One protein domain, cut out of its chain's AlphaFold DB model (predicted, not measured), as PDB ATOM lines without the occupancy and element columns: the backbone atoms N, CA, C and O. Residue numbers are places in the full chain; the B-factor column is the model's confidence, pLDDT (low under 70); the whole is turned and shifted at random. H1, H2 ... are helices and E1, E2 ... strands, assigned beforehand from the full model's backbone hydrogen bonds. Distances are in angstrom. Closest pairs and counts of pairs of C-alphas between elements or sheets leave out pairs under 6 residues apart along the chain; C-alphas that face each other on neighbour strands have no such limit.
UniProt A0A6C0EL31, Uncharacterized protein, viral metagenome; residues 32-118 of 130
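Overview. This is residues 32 to 118 of the 130 residues of an uncharacterized protein of viral metagenome (UniProt A0A6C0EL31). There is little regular structure here: from Asp 32 the printed part winds as loops, a free loop of residues 52 to 58 sticks out at one end, and strand E1 and then the single short helix H1 come near the close. The 87 printed residues, of mixed class, have well under half in named elements, 11 in number. The whole is only just compact, close to loose, with a radius of gyration of the C-alphas of 14.1 A, and spans 47 by 29 by 19 A.

Arrangement. Look first at residues 89 to 90, which pair antiparallel with residues 104 to 105 of E1, residues 103 to 105. Residues 99 to 100 pair antiparallel with its residues 103 to 104. E1 pairs with no named strand. A tight link of 3 residues leads to H1, residues 109 to 116; the two are apart. In H1 every O i to N i+4 pair is within hydrogen-bond range.

Along the chain. Find C-alpha 103 at (-37.382, -33.378, -37.880); E1 runs 6.9 A to C-alpha 105. H1 runs 10.6 A from C-alpha 109 to C-alpha 116 at (-30.167, -31.164, -15.964).

Size, cuts and confidence. The C-alphas farthest apart, of Asp 32 and Leu 57, are 47.3 A apart. The printed part has no cut. The model's pLDDT is under 70 at residues 32 to 33, 56 and 62 to 66.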
ATOM      1  N   ASP A  32     -49.786 -35.336 -22.231       56.12
ATOM      2  CA  ASP A  32     -49.314 -34.398 -21.213       56.12
ATOM      3  C   ASP A  32     -47.810 -34.087 -21.334       56.12
ATOM      4  O   ASP A  32     -47.260 -33.320 -20.539       56.12
ATOM      5  N   VAL A  33     -47.097 -34.682 -22.302       65.25
ATOM      6  CA  VAL A  33     -45.633 -34.561 -22.372       65.25
ATOM      7  C   VAL A  33     -45.226 -33.618 -23.501       65.25
ATOM      8  O   VAL A  33     -45.150 -33.990 -24.668       65.25
ATOM      9  N   TRP A  34     -44.884 -32.382 -23.127       72.00
ATOM     10  CA  TRP A  34     -44.344 -31.335 -24.012       72.00
ATOM     11  C   TRP A  34     -43.038 -31.730 -24.735       72.00
ATOM     12  O   TRP A  34     -42.566 -31.016 -25.621       72.00
ATOM     13  N   ARG A  35     -42.430 -32.862 -24.353       76.62
ATOM     14  CA  ARG A  35     -41.160 -33.375 -24.869       76.62
ATOM     15  C   ARG A  35     -41.155 -34.905 -24.900       76.62
ATOM     16  O   ARG A  35     -41.296 -35.549 -23.869       76.62
ATOM     17  N   HIS A  36     -40.875 -35.489 -26.058       82.88
ATOM     18  CA  HIS A  36     -40.697 -36.922 -26.282       82.88
ATOM     19  C   HIS A  36     -39.744 -37.533 -25.241       82.88
ATOM     20  O   HIS A  36     -38.769 -36.876 -24.866       82.88
ATOM     21  N   PRO A  37     -39.947 -38.770 -24.765       83.81
ATOM     22  CA  PRO A  37     -38.978 -39.482 -23.927       83.81
ATOM     23  C   PRO A  37     -37.608 -39.678 -24.616       83.81
ATOM     24  O   PRO A  37     -37.461 -39.477 -25.820       83.81
ATOM     25  N   PRO A  38     -36.536 -40.009 -23.872       86.19
ATOM     26  CA  PRO A  38     -35.220 -40.195 -24.475       86.19
ATOM     27  C   PRO A  38     -35.168 -41.498 -25.287       86.19
ATOM     28  O   PRO A  38     -35.178 -42.585 -24.710       86.19
ATOM     29  N   SER A  39     -35.035 -41.379 -26.611       83.62
ATOM     30  CA  SER A  39     -35.007 -42.516 -27.549       83.62
ATOM     31  C   SER A  39     -33.679 -43.310 -27.527       83.62
ATOM     32  O   SER A  39     -33.634 -44.475 -27.900       83.62
ATOM     33  N   ASN A  40     -32.591 -42.743 -26.977       86.88
ATOM     34  CA  ASN A  40     -31.264 -43.399 -26.868       86.88
ATOM     35  C   ASN A  40     -30.693 -43.922 -28.197       86.88
ATOM     36  O   ASN A  40     -29.997 -44.935 -28.239       86.88
ATOM     37  N   GLU A  41     -30.958 -43.189 -29.271       89.06
ATOM     38  CA  GLU A  41     -30.458 -43.505 -30.603       89.06
ATOM     39  C   GLU A  41     -28.935 -43.387 -30.702       89.06
ATOM     40  O   GLU A  41     -28.289 -42.605 -29.993       89.06
ATOM     41  N   LYS A  42     -28.347 -44.154 -31.626       90.25
ATOM     42  CA  LYS A  42     -26.908 -44.083 -31.911       90.25
ATOM     43  C   LYS A  42     -26.551 -42.719 -32.500       90.25
ATOM     44  O   LYS A  42     -27.274 -42.190 -33.335       90.25
ATOM     45  N   LEU A  43     -25.399 -42.173 -32.129       88.88
ATOM     46  CA  LEU A  43     -24.933 -40.903 -32.685       88.88
ATOM     47  C   LEU A  43     -24.537 -41.050 -34.162       88.88
ATOM     48  O   LEU A  43     -23.933 -42.052 -34.555       88.88
ATOM     49  N   VAL A  44     -24.852 -40.033 -34.964       88.44
ATOM     50  CA  VAL A  44     -24.484 -39.931 -36.378       88.44
ATOM     51  C   VAL A  44     -22.973 -39.757 -36.492       88.44
ATOM     52  O   VAL A  44     -22.387 -38.830 -35.925       88.44
ATOM     53  N   LYS A  45     -22.342 -40.655 -37.246       83.69
ATOM     54  CA  LYS A  45     -20.933 -40.556 -37.636       83.69
ATOM     55  C   LYS A  45     -20.847 -39.832 -38.980       83.69
ATOM     56  O   LYS A  45     -21.721 -40.030 -39.812       83.69
ATOM     57  N   ASN A  46     -19.790 -39.044 -39.184       75.31
ATOM     58  CA  ASN A  46     -19.509 -38.322 -40.432       75.31
ATOM     59  C   ASN A  46     -20.657 -37.394 -40.854       75.31
ATOM     60  O   ASN A  46     -21.351 -37.636 -41.837       75.31
ATOM     61  N   LYS A  47     -20.866 -36.314 -40.093       76.12
ATOM     62  CA  LYS A  47     -21.887 -35.321 -40.439       76.12
ATOM     63  C   LYS A  47     -21.376 -34.415 -41.556       76.12
ATOM     64  O   LYS A  47     -20.295 -33.837 -41.434       76.12
ATOM     65  N   PHE A  48     -22.175 -34.294 -42.610       77.44
ATOM     66  CA  PHE A  48     -21.988 -33.314 -43.670       77.44
ATOM     67  C   PHE A  48     -22.851 -32.088 -43.371       77.44
ATOM     68  O   PHE A  48     -24.022 -32.222 -43.012       77.44
ATOM     69  N   VAL A  49     -22.264 -30.898 -43.475       72.50
ATOM     70  CA  VAL A  49     -22.985 -29.630 -43.343       72.50
ATOM     71  C   VAL A  49     -22.800 -28.889 -44.660       72.50
ATOM     72  O   VAL A  49     -21.664 -28.528 -44.971       72.50
ATOM     73  N   PRO A  50     -23.869 -28.675 -45.445       72.94
ATOM     74  CA  PRO A  50     -23.749 -27.926 -46.682       72.94
ATOM     75  C   PRO A  50     -23.381 -26.482 -46.338       72.94
ATOM     76  O   PRO A  50     -24.103 -25.795 -45.614       72.94
ATOM     77  N   LEU A  51     -22.236 -26.027 -46.838       73.94
ATOM     78  CA  LEU A  51     -21.829 -24.634 -46.731       73.94
ATOM     79  C   LEU A  51     -22.337 -23.903 -47.976       73.94
ATOM     80  O   LEU A  51     -22.225 -24.407 -49.087       73.94
ATOM     81  N   GLY A  52     -22.906 -22.708 -47.806       71.56
ATOM     82  CA  GLY A  52     -23.460 -21.918 -48.915       71.56
ATOM     83  C   GLY A  52     -22.417 -21.324 -49.872       71.56
ATOM     84  O   GLY A  52     -22.754 -20.431 -50.644       71.56
ATOM     85  N   HIS A  53     -21.155 -21.756 -49.803       80.44
ATOM     86  CA  HIS A  53     -20.075 -21.282 -50.665       80.44
ATOM     87  C   HIS A  53     -19.652 -22.365 -51.667       80.44
ATOM     88  O   HIS A  53     -19.783 -23.557 -51.417       80.44
ATOM     89  N   SER A  54     -19.129 -21.946 -52.819       72.88
ATOM     90  CA  SER A  54     -18.881 -22.790 -54.002       72.88
ATOM     91  C   SER A  54     -17.672 -23.733 -53.908       72.88
ATOM     92  O   SER A  54     -17.215 -24.259 -54.917       72.88
ATOM     93  N   LEU A  55     -17.108 -23.921 -52.722       71.06
ATOM     94  CA  LEU A  55     -15.950 -24.779 -52.459       71.06
ATOM     95  C   LEU A  55     -16.214 -25.490 -51.135       71.06
ATOM     96  O   LEU A  55     -16.957 -24.953 -50.333       71.06
ATOM     97  N   PRO A  56     -15.607 -26.628 -50.814       67.62
ATOM     98  CA  PRO A  56     -14.893 -27.575 -51.667       67.62
ATOM     99  C   PRO A  56     -15.846 -28.392 -52.560       67.62
ATOM    100  O   PRO A  56     -17.002 -28.607 -52.221       67.62
ATOM    101  N   LEU A  57     -15.337 -28.901 -53.688       74.38
ATOM    102  CA  LEU A  57     -16.074 -29.794 -54.605       74.38
ATOM    103  C   LEU A  57     -16.300 -31.209 -54.040       74.38
ATOM    104  O   LEU A  57     -16.872 -32.065 -54.709       74.38
ATOM    105  N   THR A  58     -15.792 -31.473 -52.839       74.38
ATOM    106  CA  THR A  58     -15.849 -32.766 -52.162       74.38
ATOM    107  C   THR A  58     -16.427 -32.583 -50.776       74.38
ATOM    108  O   THR A  58     -16.062 -31.634 -50.080       74.38
ATOM    109  N   ASP A  59     -17.238 -33.538 -50.339       71.44
ATOM    110  CA  ASP A  59     -17.834 -33.507 -49.011       71.44
ATOM    111  C   ASP A  59     -16.753 -33.571 -47.927       71.44
ATOM    112  O   ASP A  59     -16.065 -34.582 -47.756       71.44
ATOM    113  N   ILE A  60     -16.604 -32.483 -47.168       71.06
ATOM    114  CA  ILE A  60     -15.804 -32.500 -45.946       71.06
ATOM    115  C   ILE A  60     -16.712 -32.955 -44.813       71.06
ATOM    116  O   ILE A  60     -17.579 -32.224 -44.332       71.06
ATOM    117  N   TYR A  61     -16.491 -34.187 -44.374       72.06
ATOM    118  CA  TYR A  61     -17.154 -34.725 -43.200       72.06
ATOM    119  C   TYR A  61     -16.511 -34.161 -41.941       72.06
ATOM    120  O   TYR A  61     -15.293 -34.209 -41.766       72.06
ATOM    121  N   THR A  62     -17.337 -33.668 -41.021       66.88
ATOM    122  CA  THR A  62     -16.844 -33.318 -39.688       66.88
ATOM    123  C   THR A  62     -16.523 -34.618 -38.948       66.88
ATOM    124  O   THR A  62     -17.422 -35.419 -38.668       66.88
ATOM    125  N   THR A  63     -15.245 -34.854 -38.654       64.31
ATOM    126  CA  THR A  63     -14.819 -35.979 -37.818       64.31
ATOM    127  C   THR A  63     -15.178 -35.695 -36.359       64.31
ATOM    128  O   THR A  63     -15.145 -34.554 -35.894       64.31
ATOM    129  N   GLN A  64     -15.582 -36.734 -35.626       62.41
ATOM    130  CA  GLN A  64     -15.910 -36.611 -34.207       62.41
ATOM    131  C   GLN A  64     -14.625 -36.377 -33.400       62.41
ATOM    132  O   GLN A  64     -13.971 -37.326 -32.984       62.41
ATOM    133  N   GLY A  65     -14.235 -35.115 -33.234       62.53
ATOM    134  CA  GLY A  65     -12.979 -34.747 -32.579       62.53
ATOM    135  C   GLY A  65     -12.756 -33.241 -32.540       62.53
ATOM    136  O   GLY A  65     -11.694 -32.769 -32.933       62.53
ATOM    137  N   SER A  66     -13.767 -32.473 -32.124       63.75
ATOM    138  CA  SER A  66     -13.605 -31.026 -31.970       63.75
ATOM    139  C   SER A  66     -12.968 -30.692 -30.618       63.75
ATOM    140  O   SER A  66     -13.215 -31.361 -29.613       63.75
ATOM    141  N   THR A  67     -12.202 -29.601 -30.571       74.25
ATOM    142  CA  THR A  67     -11.805 -28.939 -29.324       74.25
ATOM    143  C   THR A  67     -13.071 -28.396 -28.660       74.25
ATOM    144  O   THR A  67     -13.602 -27.360 -29.053       74.25
ATOM    145  N   GLY A  68     -13.648 -29.149 -27.731       82.38
ATOM    146  CA  GLY A  68     -14.925 -28.815 -27.108       82.38
ATOM    147  C   GLY A  68     -15.236 -29.731 -25.928       82.38
ATOM    148  O   GLY A  68     -14.529 -30.719 -25.714       82.38
ATOM    149  N   PRO A  69     -16.273 -29.419 -25.138       87.44
ATOM    150  CA  PRO A  69     -16.725 -30.305 -24.076       87.44
ATOM    151  C   PRO A  69     -17.328 -31.593 -24.655       87.44
ATOM    152  O   PRO A  69     -17.763 -31.643 -25.809       87.44
ATOM    153  N   SER A  70     -17.393 -32.633 -23.824       89.00
ATOM    154  CA  SER A  70     -18.161 -33.836 -24.149       89.00
ATOM    155  C   SER A  70     -19.646 -33.496 -24.299       89.00
ATOM    156  O   SER A  70     -20.211 -32.739 -23.500       89.00
ATOM    157  N   ILE A  71     -20.297 -34.077 -25.307       88.75
ATOM    158  CA  ILE A  71     -21.725 -33.859 -25.575       88.75
ATOM    159  C   ILE A  71     -22.658 -34.422 -24.489       88.75
ATOM    160  O   ILE A  71     -23.819 -34.025 -24.424       88.75
ATOM    161  N   ASP A  72     -22.200 -35.355 -23.655       88.25
ATOM    162  CA  ASP A  72     -23.010 -35.991 -22.601       88.25
ATOM    163  C   ASP A  72     -22.336 -35.986 -21.222       88.25
ATOM    164  O   ASP A  72     -22.830 -36.623 -20.292       88.25
ATOM    165  N   GLY A  73     -21.212 -35.276 -21.094       85.94
ATOM    166  CA  GLY A  73     -20.447 -35.181 -19.854       85.94
ATOM    167  C   GLY A  73     -19.585 -36.401 -19.537       85.94
ATOM    168  O   GLY A  73     -19.026 -36.455 -18.447       85.94
ATOM    169  N   THR A  74     -19.465 -37.373 -20.449       86.62
ATOM    170  CA  THR A  74     -18.581 -38.535 -20.281       86.62
ATOM    171  C   THR A  74     -17.368 -38.452 -21.202       86.62
ATOM    172  O   THR A  74     -17.491 -38.057 -22.361       86.62
ATOM    173  N   ASP A  75     -16.204 -38.898 -20.729       83.56
ATOM    174  CA  ASP A  75     -14.945 -38.839 -21.496       83.56
ATOM    175  C   ASP A  75     -14.917 -39.769 -22.721       83.56
ATOM    176  O   ASP A  75     -14.033 -39.682 -23.566       83.56
ATOM    177  N   LYS A  76     -15.879 -40.695 -22.817       84.44
ATOM    178  CA  LYS A  76     -15.993 -41.666 -23.920       84.44
ATOM    179  C   LYS A  76     -16.837 -41.153 -25.084       84.44
ATOM    180  O   LYS A  76     -16.837 -41.772 -26.148       84.44
ATOM    181  N   SER A  77     -17.606 -40.095 -24.863       85.56
ATOM    182  CA  SER A  77     -18.488 -39.523 -25.873       85.56
ATOM    183  C   SER A  77     -17.751 -38.470 -26.690       85.56
ATOM    184  O   SER A  77     -16.822 -37.844 -26.188       85.56
ATOM    185  N   PRO A  78     -18.143 -38.266 -27.957       87.31
ATOM    186  CA  PRO A  78     -17.443 -37.344 -28.834       87.31
ATOM    187  C   PRO A  78     -17.548 -35.902 -28.337       87.31
ATOM    188  O   PRO A  78     -18.562 -35.483 -27.776       87.31
ATOM    189  N   ASN A  79     -16.510 -35.124 -28.609       87.44
ATOM    190  CA  ASN A  79     -16.437 -33.730 -28.203       87.44
ATOM    191  C   ASN A  79     -16.974 -32.830 -29.320       87.44
ATOM    192  O   ASN A  79     -16.677 -33.032 -30.507       87.44
ATOM    193  N   ASN A  80     -17.803 -31.857 -28.939       87.31
ATOM    194  CA  ASN A  80     -18.277 -30.808 -29.835       87.31
ATOM    195  C   ASN A  80     -18.679 -29.552 -29.047       87.31
ATOM    196  O   ASN A  80     -19.202 -29.647 -27.939       87.31
ATOM    197  N   MET A  81     -18.500 -28.370 -29.639       85.56
ATOM    198  CA  MET A  81     -19.100 -27.133 -29.128       85.56
ATOM    199  C   MET A  81     -20.632 -27.209 -29.093       85.56
ATOM    200  O   MET A  81     -21.261 -26.682 -28.176       85.56
ATOM    201  N   PHE A  82     -21.239 -27.898 -30.062       86.50
ATOM    202  CA  PHE A  82     -22.681 -28.113 -30.105       86.50
ATOM    203  C   PHE A  82     -23.046 -29.482 -29.534       86.50
ATOM    204  O   PHE A  82     -22.780 -30.523 -30.132       86.50
ATOM    205  N   MET A  83     -23.732 -29.480 -28.393       88.62
ATOM    206  CA  MET A  83     -24.115 -30.691 -27.658       88.62
ATOM    207  C   MET A  83     -24.929 -31.703 -28.482       88.62
ATOM    208  O   MET A  83     -24.797 -32.906 -28.283       88.62
ATOM    209  N   PHE A  84     -25.755 -31.228 -29.420       90.06
ATOM    210  CA  PHE A  84     -26.599 -32.081 -30.264       90.06
ATOM    211  C   PHE A  84     -26.045 -32.308 -31.674       90.06
ATOM    212  O   PHE A  84     -26.766 -32.784 -32.549       90.06
ATOM    213  N   ALA A  85     -24.776 -31.966 -31.925       87.31
ATOM    214  CA  ALA A  85     -24.196 -32.023 -33.265       87.31
ATOM    215  C   ALA A  85     -24.354 -33.393 -33.932       87.31
ATOM    216  O   ALA A  85     -24.667 -33.459 -35.119       87.31
ATOM    217  N   TYR A  86     -24.175 -34.465 -33.158       89.25
ATOM    218  CA  TYR A  86     -24.176 -35.846 -33.641       89.25
ATOM    219  C   TYR A  86     -25.467 -36.604 -33.316       89.25
ATOM    220  O   TYR A  86     -25.506 -37.825 -33.444       89.25
ATOM    221  N   ASN A  87     -26.521 -35.931 -32.862       91.19
ATOM    222  CA  ASN A  87     -27.794 -36.600 -32.621       91.19
ATOM    223  C   ASN A  87     -28.511 -36.903 -33.940       91.19
ATOM    224  O   ASN A  87     -28.378 -36.169 -34.918       91.19
ATOM    225  N   GLN A  88     -29.278 -37.993 -33.951       91.19
ATOM    226  CA  GLN A  88     -30.171 -38.301 -35.064       91.19
ATOM    227  C   GLN A  88     -31.395 -37.388 -35.047       91.19
ATOM    228  O   GLN A  88     -31.880 -36.986 -33.985       91.19
ATOM    229  N   CYS A  89     -31.890 -37.116 -36.247       90.56
ATOM    230  CA  CYS A  89     -33.045 -36.284 -36.527       90.56
ATOM    231  C   CYS A  89     -34.119 -37.168 -37.141       90.56
ATOM    232  O   CYS A  89     -33.917 -37.687 -38.239       90.56
ATOM    233  N   LYS A  90     -35.216 -37.391 -36.417       89.56
ATOM    234  CA  LYS A  90     -36.336 -38.207 -36.896       89.56
ATOM    235  C   LYS A  90     -37.662 -37.552 -36.516       89.56
ATOM    236  O   LYS A  90     -37.769 -36.993 -35.419       89.56
ATOM    237  N   PRO A  91     -38.703 -37.676 -37.353       88.75
ATOM    238  CA  PRO A  91     -40.048 -37.229 -36.994       88.75
ATOM    239  C   PRO A  91     -40.627 -38.026 -35.813       88.75
ATOM    240  O   PRO A  91     -41.437 -37.507 -35.055       88.75
ATOM    241  N   GLU A  92     -40.162 -39.259 -35.605       86.00
ATOM    242  CA  GLU A  92     -40.560 -40.132 -34.488       86.00
ATOM    243  C   GLU A  92     -40.182 -39.560 -33.114       86.00
ATOM    244  O   GLU A  92     -40.842 -39.841 -32.120       86.00
ATOM    245  N   CYS A  93     -39.148 -38.715 -33.057       86.69
ATOM    246  CA  CYS A  93     -38.676 -38.089 -31.824       86.69
ATOM    247  C   CYS A  93     -39.411 -36.776 -31.488       86.69
ATOM    248  O   CYS A  93     -38.980 -36.051 -30.591       86.69
ATOM    249  N   CYS A  94     -40.475 -36.427 -32.219       86.88
ATOM    250  CA  CYS A  94     -41.274 -35.217 -32.000       86.88
ATOM    251  C   CYS A  94     -42.453 -35.472 -31.062       86.88
ATOM    252  O   CYS A  94     -43.079 -36.504 -31.275       86.88
ATOM    253  N   PRO A  95     -42.793 -34.549 -30.125       84.50
ATOM    254  CA  PRO A  95     -42.247 -33.215 -29.985       84.50
ATOM    255  C   PRO A  95     -40.921 -33.239 -29.231       84.50
ATOM    256  O   PRO A  95     -40.708 -34.012 -28.310       84.50
ATOM    257  N   SER A  96     -40.009 -32.358 -29.604       83.56
ATOM    258  CA  SER A  96     -38.745 -32.165 -28.901       83.56
ATOM    259  C   SER A  96     -38.486 -30.674 -28.792       83.56
ATOM    260  O   SER A  96     -38.946 -29.897 -29.624       83.56
ATOM    261  N   THR A  97     -37.734 -30.262 -27.776       85.62
ATOM    262  CA  THR A  97     -37.342 -28.856 -27.588       85.62
ATOM    263  C   THR A  97     -36.435 -28.356 -28.713       85.62
ATOM    264  O   THR A  97     -36.339 -27.156 -28.944       85.62
ATOM    265  N   TYR A  98     -35.756 -29.277 -29.399       88.81
ATOM    266  CA  TYR A  98     -34.815 -28.971 -30.463       88.81
ATOM    267  C   TYR A  98     -35.179 -29.743 -31.731       88.81
ATOM    268  O   TYR A  98     -35.528 -30.928 -31.680       88.81
ATOM    269  N   SER A  99     -35.046 -29.071 -32.867       90.12
ATOM    270  CA  SER A  99     -35.287 -29.610 -34.201       90.12
ATOM    271  C   SER A  99     -34.058 -29.451 -35.095       90.12
ATOM    272  O   SER A  99     -33.098 -28.748 -34.773       90.12
ATOM    273  N   CYS A 100     -34.087 -30.161 -36.211       86.75
ATOM    274  CA  CYS A 100     -33.087 -30.180 -37.266       86.75
ATOM    275  C   CYS A 100     -33.781 -30.456 -38.608       86.75
ATOM    276  O   CYS A 100     -34.991 -30.675 -38.665       86.75
ATOM    277  N   ASP A 101     -33.007 -30.449 -39.687       83.00
ATOM    278  CA  ASP A 101     -33.441 -30.712 -41.063       83.00
ATOM    279  C   ASP A 101     -34.325 -31.964 -41.221       83.00
ATOM    280  O   ASP A 101     -35.333 -31.917 -41.921       83.00
ATOM    281  N   GLY A 102     -33.996 -33.060 -40.530       83.88
ATOM    282  CA  GLY A 102     -34.755 -34.321 -40.575       83.88
ATOM    283  C   GLY A 102     -35.945 -34.433 -39.606       83.88
ATOM    284  O   GLY A 102     -36.521 -35.515 -39.481       83.88
ATOM    285  N   GLY A 103     -36.298 -33.373 -38.871       89.69
ATOM    286  CA  GLY A 103     -37.382 -33.378 -37.880       89.69
ATOM    287  C   GLY A 103     -36.905 -33.019 -36.473       89.69
ATOM    288  O   GLY A 103     -36.243 -32.004 -36.269       89.69
ATOM    289  N   CYS A 104     -37.254 -33.826 -35.471       91.25
ATOM    290  CA  CYS A 104     -36.899 -33.556 -34.077       91.25
ATOM    291  C   CYS A 104     -35.615 -34.266 -33.652       91.25
ATOM    292  O   CYS A 104     -35.319 -35.377 -34.101       91.25
ATOM    293  N   ILE A 105     -34.864 -33.645 -32.739       92.06
ATOM    294  CA  ILE A 105     -33.624 -34.222 -32.211       92.06
ATOM    295  C   ILE A 105     -33.939 -35.370 -31.248       92.06
ATOM    296  O   ILE A 105     -34.571 -35.176 -30.204       92.06
ATOM    297  N   CYS A 106     -33.407 -36.552 -31.555       91.38
ATOM    298  CA  CYS A 106     -33.459 -37.732 -30.701       91.38
ATOM    299  C   CYS A 106     -32.350 -37.670 -29.642       91.38
ATOM    300  O   CYS A 106     -31.188 -37.970 -29.912       91.38
ATOM    301  N   THR A 107     -32.688 -37.269 -28.419       91.00
ATOM    302  CA  THR A 107     -31.732 -37.167 -27.299       91.00
ATOM    303  C   THR A 107     -31.528 -38.496 -26.569       91.00
ATOM    304  O   THR A 107     -32.465 -39.289 -26.442       91.00
ATOM    305  N   THR A 108     -30.353 -38.691 -25.969       90.50
ATOM    306  CA  THR A 108     -30.085 -39.815 -25.055       90.50
ATOM    307  C   THR A 108     -30.361 -39.452 -23.589       90.50
ATOM    308  O   THR A 108     -30.333 -38.279 -23.210       90.50
ATOM    309  N   LYS A 109     -30.573 -40.461 -22.733       89.00
ATOM    310  CA  LYS A 109     -30.723 -40.298 -21.272       89.00
ATOM    311  C   LYS A 109     -29.521 -39.583 -20.657       89.00
ATOM    312  O   LYS A 109     -29.680 -38.666 -19.862       89.00
ATOM    313  N   LYS A 110     -28.303 -39.958 -21.066       88.56
ATOM    314  CA  LYS A 110     -27.065 -39.335 -20.569       88.56
ATOM    315  C   LYS A 110     -27.004 -37.850 -20.905       88.56
ATOM    316  O   LYS A 110     -26.766 -37.048 -20.012       88.56
ATOM    317  N   GLN A 111     -27.311 -37.481 -22.148       90.19
ATOM    318  CA  GLN A 111     -27.360 -36.077 -22.557       90.19
ATOM    319  C   GLN A 111     -28.404 -35.293 -21.759       90.19
ATOM    320  O   GLN A 111     -28.111 -34.200 -21.289       90.19
ATOM    321  N   ARG A 112     -29.603 -35.849 -21.537       88.00
ATOM    322  CA  ARG A 112     -30.625 -35.178 -20.715       88.00
ATOM    323  C   ARG A 112     -30.174 -34.991 -19.274       88.00
ATOM    324  O   ARG A 112     -30.292 -33.886 -18.753       88.00
ATOM    325  N   LYS A 113     -29.615 -36.030 -18.656       87.06
ATOM    326  CA  LYS A 113     -29.052 -35.951 -17.302       87.06
ATOM    327  C   LYS A 113     -27.948 -34.907 -17.221       87.06
ATOM    328  O   LYS A 113     -27.953 -34.101 -16.299       87.06
ATOM    329  N   TYR A 114     -27.076 -34.859 -18.224       87.75
ATOM    330  CA  TYR A 114     -26.006 -33.876 -18.308       87.75
ATOM    331  C   TYR A 114     -26.527 -32.437 -18.446       87.75
ATOM    332  O   TYR A 114     -25.997 -31.522 -17.821       87.75
ATOM    333  N   ILE A 115     -27.610 -32.226 -19.199       86.38
ATOM    334  CA  ILE A 115     -28.289 -30.924 -19.306       86.38
ATOM    335  C   ILE A 115     -28.916 -30.515 -17.976       86.38
ATOM    336  O   ILE A 115     -28.805 -29.359 -17.581       86.38
ATOM    337  N   VAL A 116     -29.565 -31.446 -17.275       82.56
ATOM    338  CA  VAL A 116     -30.167 -31.164 -15.964       82.56
ATOM    339  C   VAL A 116     -29.107 -30.887 -14.911       82.56
ATOM    340  O   VAL A 116     -29.306 -30.006 -14.085       82.56
ATOM    341  N   SER A 117     -27.973 -31.586 -14.947       80.81
ATOM    342  CA  SER A 117     -26.875 -31.331 -14.012       80.81
ATOM    343  C   SER A 117     -26.161 -30.001 -14.270       80.81
ATOM    344  O   SER A 117     -25.360 -29.571 -13.446       80.81
ATOM    345  N   ARG A 118     -26.408 -29.338 -15.410       77.31
ATOM    346  CA  ARG A 118     -25.843 -28.014 -15.688       77.31
ATOM    347  C   ARG A 118     -26.614 -26.945 -14.906       77.31
ATOM    348  O   ARG A 118     -27.811 -26.748 -15.099       77.31
TER     349      ARG A 118